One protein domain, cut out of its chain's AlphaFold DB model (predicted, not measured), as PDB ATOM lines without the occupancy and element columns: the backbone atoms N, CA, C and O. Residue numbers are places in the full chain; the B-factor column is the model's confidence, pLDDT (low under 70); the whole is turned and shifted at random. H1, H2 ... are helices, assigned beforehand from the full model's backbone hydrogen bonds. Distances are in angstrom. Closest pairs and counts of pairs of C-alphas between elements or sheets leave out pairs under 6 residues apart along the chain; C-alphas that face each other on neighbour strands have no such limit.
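Overview. This is residues 4 to 59 of the 126 residues of an uncharacterized protein of Rhizopus microsporus ATCC 52813 (UniProt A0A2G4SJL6). What does the model look like? Two helices, H2 and H1, meet at a steep angle, H1 with its beginning near Thr 26 and H2 with its first half near Ala 48. A long stretch with no named element, residues 4 to 24, leads to H1, and residues 53 to 59, of which 53 to 57 belong to H2, stick out free. What are its make-up and size? The printed part has 56 residues, with two named helices in the order H1, H2 and no named strand; the class is all helix, though under half of the residues, 24 of 56, are in named elements. It is loose, with a radius of gyration of the C-alphas of 13.2 A, and elongated, spanning 39 by 24 by 22 A.

Along the chain. Where is the longest helix? H2 holds residues 45 to 57 and is 18.5 A from first to last C-alpha, ending with C-alpha 57 at (28.877, 48.967, 2.055). Where is the other? H1 holds residues 25 to 35 and is 15.4 A long, beginning with C-alpha 25 at (40.062, 50.925, -7.999).

Arrangement. How does H2 stand to H1? They touch, and their closest C-alphas, those of Thr 26 and Ala 48, are 5.9 A apart. Their lines stand at a steep tilt of 57 degrees, opposite ways. What do the backbones show? In H1 and H2 every O i to N i+4 pair is within hydrogen-bond range.

Size, cuts and confidence. How far does it reach? The two C-alphas farthest apart, those of Asn 11 and Glu 57, are 40.2 A apart. Is it continuous? The printed part has no cut, and the link from H1 to H2, 9 residues, is short. Where is confidence low? No printed residue is under 70, and the mean pLDDT of the printed part is 87.0.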
ATOM      1  N   GLU A   4      52.569  25.218  -5.854       86.00
ATOM      2  CA  GLU A   4      51.753  24.024  -5.548       86.00
ATOM      3  C   GLU A   4      50.280  24.152  -5.964       86.00
ATOM      4  O   GLU A   4      49.586  23.148  -6.061       86.00
ATOM      5  N   ARG A   5      49.786  25.384  -6.141       82.62
ATOM      6  CA  ARG A   5      48.409  25.665  -6.567       82.62
ATOM      7  C   ARG A   5      48.317  25.996  -8.057       82.62
ATOM      8  O   ARG A   5      47.270  26.458  -8.487       82.62
ATOM      9  N   GLU A   6      49.411  25.821  -8.800       79.44
ATOM     10  CA  GLU A   6      49.507  26.124 -10.235       79.44
ATOM     11  C   GLU A   6      49.214  27.599 -10.576       79.44
ATOM     12  O   GLU A   6      48.854  27.942 -11.696       79.44
ATOM     13  N   LEU A   7      49.395  28.503  -9.605       73.69
ATOM     14  CA  LEU A   7      49.151  29.943  -9.773       73.69
ATOM     15  C   LEU A   7      50.423  30.735 -10.120       73.69
ATOM     16  O   LEU A   7      50.354  31.945 -10.318       73.69
ATOM     17  N   SER A   8      51.590  30.089 -10.121       77.75
ATOM     18  CA  SER A   8      52.894  30.703 -10.405       77.75
ATOM     19  C   SER A   8      53.912  29.638 -10.796       77.75
ATOM     20  O   SER A   8      53.913  28.557 -10.212       77.75
ATOM     21  N   ASP A   9      54.840  29.975 -11.690       83.81
ATOM     22  CA  ASP A   9      56.045  29.176 -11.937       83.81
ATOM     23  C   ASP A   9      57.090  29.461 -10.838       83.81
ATOM     24  O   ASP A   9      57.133  30.558 -10.275       83.81
ATOM     25  N   ILE A  10      57.925  28.471 -10.521       86.00
ATOM     26  CA  ILE A  10      59.078  28.623  -9.624       86.00
ATOM     27  C   ILE A  10      60.188  29.473 -10.259       86.00
ATOM     28  O   ILE A  10      60.894  30.191  -9.555       86.00
ATOM     29  N   ASN A  11      60.318  29.419 -11.586       87.88
ATOM     30  CA  ASN A  11      61.329  30.142 -12.355       87.88
ATOM     31  C   ASN A  11      60.894  31.570 -12.713       87.88
ATOM     32  O   ASN A  11      61.711  32.371 -13.159       87.88
ATOM     33  N   ASP A  12      59.615  31.890 -12.520       82.75
ATOM     34  CA  ASP A  12      59.022  33.179 -12.868       82.75
ATOM     35  C   ASP A  12      57.991  33.596 -11.803       82.75
ATOM     36  O   ASP A  12      56.778  33.553 -12.028       82.75
ATOM     37  N   PRO A  13      58.465  33.957 -10.596       79.19
ATOM     38  CA  PRO A  13      57.584  34.336  -9.505       79.19
ATOM     39  C   PRO A  13      56.888  35.679  -9.792       79.19
ATOM     40  O   PRO A  13      57.488  36.586 -10.382       79.19
ATOM     41  N   PRO A  14      55.642  35.879  -9.324       76.06
ATOM     42  CA  PRO A  14      54.943  37.143  -9.480       76.06
ATOM     43  C   PRO A  14      55.715  38.269  -8.794       76.06
ATOM     44  O   PRO A  14      56.139  38.159  -7.640       76.06
ATOM     45  N   ILE A  15      55.852  39.396  -9.491       74.06
ATOM     46  CA  ILE A  15      56.523  40.581  -8.955       74.06
ATOM     47  C   ILE A  15      55.589  41.256  -7.943       74.06
ATOM     48  O   ILE A  15      54.727  42.074  -8.287       74.06
ATOM     49  N   LEU A  16      55.776  40.907  -6.672       72.50
ATOM     50  CA  LEU A  16      55.095  41.526  -5.543       72.50
ATOM     51  C   LEU A  16      55.840  42.806  -5.151       72.50
ATOM     52  O   LEU A  16      57.010  42.790  -4.784       72.50
ATOM     53  N   GLY A  17      55.163  43.945  -5.245       71.94
ATOM     54  CA  GLY A  17      55.758  45.238  -4.926       71.94
ATOM     55  C   GLY A  17      54.739  46.361  -5.005       71.94
ATOM     56  O   GLY A  17      53.594  46.161  -5.417       71.94
ATOM     57  N   ARG A  18      55.150  47.579  -4.648       75.00
ATOM     58  CA  ARG A  18      54.252  48.738  -4.650       75.00
ATOM     59  C   ARG A  18      53.695  48.980  -6.059       75.00
ATOM     60  O   ARG A  18      54.443  49.143  -7.025       75.00
ATOM     61  N   ILE A  19      52.373  48.971  -6.198       78.94
ATOM     62  CA  ILE A  19      51.692  49.516  -7.378       78.94
ATOM     63  C   ILE A  19      51.646  51.031  -7.173       78.94
ATOM     64  O   ILE A  19      51.338  51.496  -6.071       78.94
ATOM     65  N   LYS A  20      52.024  51.813  -8.195       77.75
ATOM     66  CA  LYS A  20      51.908  53.275  -8.128       77.75
ATOM     67  C   LYS A  20      50.459  53.609  -7.787       77.75
ATOM     68  O   LYS A  20      49.556  52.975  -8.321       77.75
ATOM     69  N   GLN A  21      50.253  54.552  -6.873       73.75
ATOM     70  CA  GLN A  21      48.916  54.881  -6.395       73.75
ATOM     71  C   GLN A  21      48.022  55.243  -7.587       73.75
ATOM     72  O   GLN A  21      48.251  56.247  -8.263       73.75
ATOM     73  N   ASN A  22      47.048  54.379  -7.860       75.56
ATOM     74  CA  ASN A  22      46.033  54.607  -8.873       75.56
ATOM     75  C   ASN A  22      44.909  55.430  -8.245       75.56
ATOM     76  O   ASN A  22      44.602  55.252  -7.067       75.56
ATOM     77  N   LYS A  23      44.320  56.342  -9.022       75.38
ATOM     78  CA  LYS A  23      43.206  57.175  -8.545       75.38
ATOM     79  C   LYS A  23      41.922  56.360  -8.371       75.38
ATOM     80  O   LYS A  23      41.185  56.607  -7.428       75.38
ATOM     81  N   GLU A  24      41.716  55.365  -9.233       87.25
ATOM     82  CA  GLU A  24      40.518  54.522  -9.268       87.25
ATOM     83  C   GLU A  24      40.844  53.050  -8.981       87.25
ATOM     84  O   GLU A  24      41.899  52.536  -9.378       87.25
ATOM     85  N   PHE A  25      39.912  52.347  -8.328       90.00
ATOM     86  CA  PHE A  25      40.062  50.925  -7.999       90.00
ATOM     87  C   PHE A  25      40.151  50.045  -9.256       90.00
ATOM     88  O   PHE A  25      40.958  49.122  -9.307       90.00
ATOM     89  N   THR A  26      39.404  50.364 -10.314       92.94
ATOM     90  CA  THR A  26      39.433  49.610 -11.581       92.94
ATOM     91  C   THR A  26      40.804  49.668 -12.252       92.94
ATOM     92  O   THR A  26      41.324  48.647 -12.702       92.94
ATOM     93  N   SER A  27      41.459  50.833 -12.233       91.50
ATOM     94  CA  SER A  27      42.835  50.984 -12.719       91.50
ATOM     95  C   SER A  27      43.829  50.158 -11.896       91.50
ATOM     96  O   SER A  27      44.797  49.625 -12.441       91.50
ATOM     97  N   PHE A  28      43.589  50.016 -10.587       90.81
ATOM     98  CA  PHE A  28      44.366  49.120  -9.734       90.81
ATOM     99  C   PHE A  28      44.173  47.645 -10.101       90.81
ATOM    100  O   PHE A  28      45.172  46.928 -10.194       90.81
ATOM    101  N   VAL A  29      42.942  47.201 -10.370       92.31
ATOM    102  CA  VAL A  29      42.674  45.824 -10.819       92.31
ATOM    103  C   VAL A  29      43.378  45.540 -12.148       92.31
ATOM    104  O   VAL A  29      44.143  44.582 -12.226       92.31
ATOM    105  N   ALA A  30      43.242  46.415 -13.147       90.81
ATOM    106  CA  ALA A  30      43.902  46.249 -14.446       90.81
ATOM    107  C   ALA A  30      45.438  46.173 -14.329       90.81
ATOM    108  O   ALA A  30      46.086  45.314 -14.932       90.81
ATOM    109  N   ALA A  31      46.042  47.037 -13.503       89.69
ATOM    110  CA  ALA A  31      47.479  46.995 -13.234       89.69
ATOM    111  C   ALA A  31      47.906  45.703 -12.514       89.69
ATOM    112  O   ALA A  31      49.003  45.194 -12.758       89.69
ATOM    113  N   SER A  32      47.047  45.175 -11.640       88.81
ATOM    114  CA  SER A  32      47.288  43.934 -10.903       88.81
ATOM    115  C   SER A  32      47.213  42.714 -11.820       88.81
ATOM    116  O   SER A  32      48.136  41.906 -11.801       88.81
ATOM    117  N   LEU A  33      46.199  42.627 -12.690       90.06
ATOM    118  CA  LEU A  33      46.067  41.556 -13.688       90.06
ATOM    119  C   LEU A  33      47.304  41.480 -14.590       90.06
ATOM    120  O   LEU A  33      47.887  40.412 -14.756       90.06
ATOM    121  N   LYS A  34      47.791  42.636 -15.064       88.81
ATOM    122  CA  LYS A  34      49.023  42.716 -15.860       88.81
ATOM    123  C   LYS A  34      50.247  42.171 -15.115       88.81
ATOM    124  O   LYS A  34      51.075  41.496 -15.718       88.81
ATOM    125  N   ARG A  35      50.389  42.467 -13.818       85.62
ATOM    126  CA  ARG A  35      51.514  41.971 -12.999       85.62
ATOM    127  C   ARG A  35      51.423  40.480 -12.709       85.62
ATOM    128  O   ARG A  35      52.456  39.825 -12.632       85.62
ATOM    129  N   LEU A  36      50.206  39.970 -12.565       85.94
ATOM    130  CA  LEU A  36      49.928  38.549 -12.377       85.94
ATOM    131  C   LEU A  36      49.940  37.761 -13.694       85.94
ATOM    132  O   LEU A  36      49.724  36.557 -13.664       85.94
ATOM    133  N   LYS A  37      50.197  38.421 -14.836       86.44
ATOM    134  CA  LYS A  37      50.193  37.818 -16.180       86.44
ATOM    135  C   LYS A  37      48.861  37.134 -16.517       86.44
ATOM    136  O   LYS A  37      48.823  36.172 -17.277       86.44
ATOM    137  N   LEU A  38      47.768  37.656 -15.963       87.19
ATOM    138  CA  LEU A  38      46.416  37.183 -16.230       87.19
ATOM    139  C   LEU A  38      45.801  37.955 -17.407       87.19
ATOM    140  O   LEU A  38      46.148  39.126 -17.612       87.19
ATOM    141  N   PRO A  39      44.884  37.333 -18.171       90.81
ATOM    142  CA  PRO A  39      44.122  38.031 -19.198       90.81
ATOM    143  C   PRO A  39      43.433  39.293 -18.644       90.81
ATOM    144  O   PRO A  39      42.935  39.285 -17.516       90.81
ATOM    145  N   PRO A  40      43.371  40.393 -19.417       88.19
ATOM    146  CA  PRO A  40      42.732  41.631 -18.963       88.19
ATOM    147  C   PRO A  40      41.230  41.456 -18.704       88.19
ATOM    148  O   PRO A  40      40.678  42.156 -17.862       88.19
ATOM    149  N   ASP A  41      40.601  40.485 -19.370       90.19
ATOM    150  CA  ASP A  41      39.168  40.196 -19.259       90.19
ATOM    151  C   ASP A  41      38.832  39.225 -18.117       90.19
ATOM    152  O   ASP A  41      37.670  38.879 -17.926       90.19
ATOM    153  N   THR A  42      39.829  38.775 -17.339       91.88
ATOM    154  CA  THR A  42      39.599  37.880 -16.192       91.88
ATOM    155  C   THR A  42      38.697  38.514 -15.136       91.88
ATOM    156  O   THR A  42      37.936  37.800 -14.494       91.88
ATOM    157  N   ILE A  43      38.782  39.834 -14.949       93.81
ATOM    158  CA  ILE A  43      37.873  40.594 -14.087       93.81
ATOM    159  C   ILE A  43      37.397  41.796 -14.887       93.81
ATOM    160  O   ILE A  43      38.193  42.668 -15.243       93.81
ATOM    161  N   THR A  44      36.095  41.853 -15.151       94.44
ATOM    162  CA  THR A  44      35.519  42.968 -15.911       94.44
ATOM    163  C   THR A  44      35.532  44.259 -15.091       94.44
ATOM    164  O   THR A  44      35.533  44.247 -13.857       94.44
ATOM    165  N   GLU A  45      35.501  45.411 -15.766       92.75
ATOM    166  CA  GLU A  45      35.467  46.698 -15.065       92.75
ATOM    167  C   GLU A  45      34.229  46.829 -14.160       92.75
ATOM    168  O   GLU A  45      34.320  47.361 -13.051       92.75
ATOM    169  N   GLN A  46      33.083  46.313 -14.611       94.06
ATOM    170  CA  GLN A  46      31.841  46.324 -13.841       94.06
ATOM    171  C   GLN A  46      31.948  45.447 -12.591       94.06
ATOM    172  O   GLN A  46      31.646  45.911 -11.496       94.06
ATOM    173  N   GLU A  47      32.478  44.232 -12.729       95.19
ATOM    174  CA  GLU A  47      32.719  43.336 -11.597       95.19
ATOM    175  C   GLU A  47      33.668  43.963 -10.565       95.19
ATOM    176  O   GLU A  47      33.382  43.955  -9.365       95.19
ATOM    177  N   ALA A  48      34.759  44.594 -11.013       94.38
ATOM    178  CA  ALA A  48      35.685  45.295 -10.125       94.38
ATOM    179  C   ALA A  48      35.001  46.442  -9.355       94.38
ATOM    180  O   ALA A  48      35.242  46.615  -8.156       94.38
ATOM    181  N   ARG A  49      34.134  47.218 -10.020       95.00
ATOM    182  CA  ARG A  49      33.352  48.288  -9.377       95.00
ATOM    183  C   ARG A  49      32.366  47.728  -8.358       95.00
ATOM    184  O   ARG A  49      32.331  48.220  -7.233       95.00
ATOM    185  N   ASP A  50      31.625  46.687  -8.714       95.56
ATOM    186  CA  ASP A  50      30.645  46.057  -7.828       95.56
ATOM    187  C   ASP A  50      31.317  45.480  -6.577       95.56
ATOM    188  O   ASP A  50      30.814  45.635  -5.462       95.56
ATOM    189  N   HIS A  51      32.494  44.867  -6.729       93.69
ATOM    190  CA  HIS A  51      33.299  44.397  -5.601       93.69
ATOM    191  C   HIS A  51      33.730  45.533  -4.671       93.69
ATOM    192  O   HIS A  51      33.627  45.399  -3.448       93.69
ATOM    193  N   TYR A  52      34.182  46.655  -5.231       93.25
ATOM    194  CA  TYR A  52      34.552  47.828  -4.445       93.25
ATOM    195  C   TYR A  52      33.356  48.411  -3.683       93.25
ATOM    196  O   TYR A  52      33.464  48.689  -2.487       93.25
ATOM    197  N   LEU A  53      32.201  48.543  -4.341       94.75
ATOM    198  CA  LEU A  53      30.976  49.044  -3.717       94.75
ATOM    199  C   LEU A  53      30.515  48.135  -2.574       94.75
ATOM    200  O   LEU A  53      30.301  48.623  -1.468       94.75
ATOM    201  N   LYS A  54      30.486  46.814  -2.785       95.94
ATOM    202  CA  LYS A  54      30.164  45.834  -1.731       95.94
ATOM    203  C   LYS A  54      31.118  45.925  -0.538       95.94
ATOM    204  O   LYS A  54      30.697  45.795   0.611       95.94
ATOM    205  N   ALA A  55      32.414  46.134  -0.776       92.88
ATOM    206  CA  ALA A  55      33.388  46.314   0.303       92.88
ATOM    207  C   ALA A  55      33.153  47.622   1.078       92.88
ATOM    208  O   ALA A  55      33.272  47.649   2.306       92.88
ATOM    209  N   LYS A  56      32.772  48.690   0.371       92.62
ATOM    210  CA  LYS A  56      32.432  49.988   0.957       92.62
ATOM    211  C   LYS A  56      31.137  49.935   1.773       92.62
ATOM    212  O   LYS A  56      31.098  50.487   2.867       92.62
ATOM    213  N   GLU A  57      30.114  49.228   1.301       95.38
ATOM    214  CA  GLU A  57      28.877  48.967   2.055       95.38
ATOM    215  C   GLU A  57      29.164  48.246   3.377       95.38
ATOM    216  O   GLU A  57      28.624  48.607   4.421       95.38
ATOM    217  N   LYS A  58      30.092  47.282   3.353       95.06
ATOM    218  CA  LYS A  58      30.585  46.578   4.548       95.06
ATOM    219  C   LYS A  58      31.519  47.415   5.427       95.06
ATOM    220  O   LYS A  58      31.994  46.914   6.446       95.06
ATOM    221  N   GLN A  59      31.789  48.665   5.050       93.50
ATOM    222  CA  GLN A  59      32.670  49.587   5.770       93.50
ATOM    223  C   GLN A  59      34.066  48.991   6.016       93.50
ATOM    224  O   GLN A  59      34.653  49.153   7.088       93.50
TER     225      GLN A  59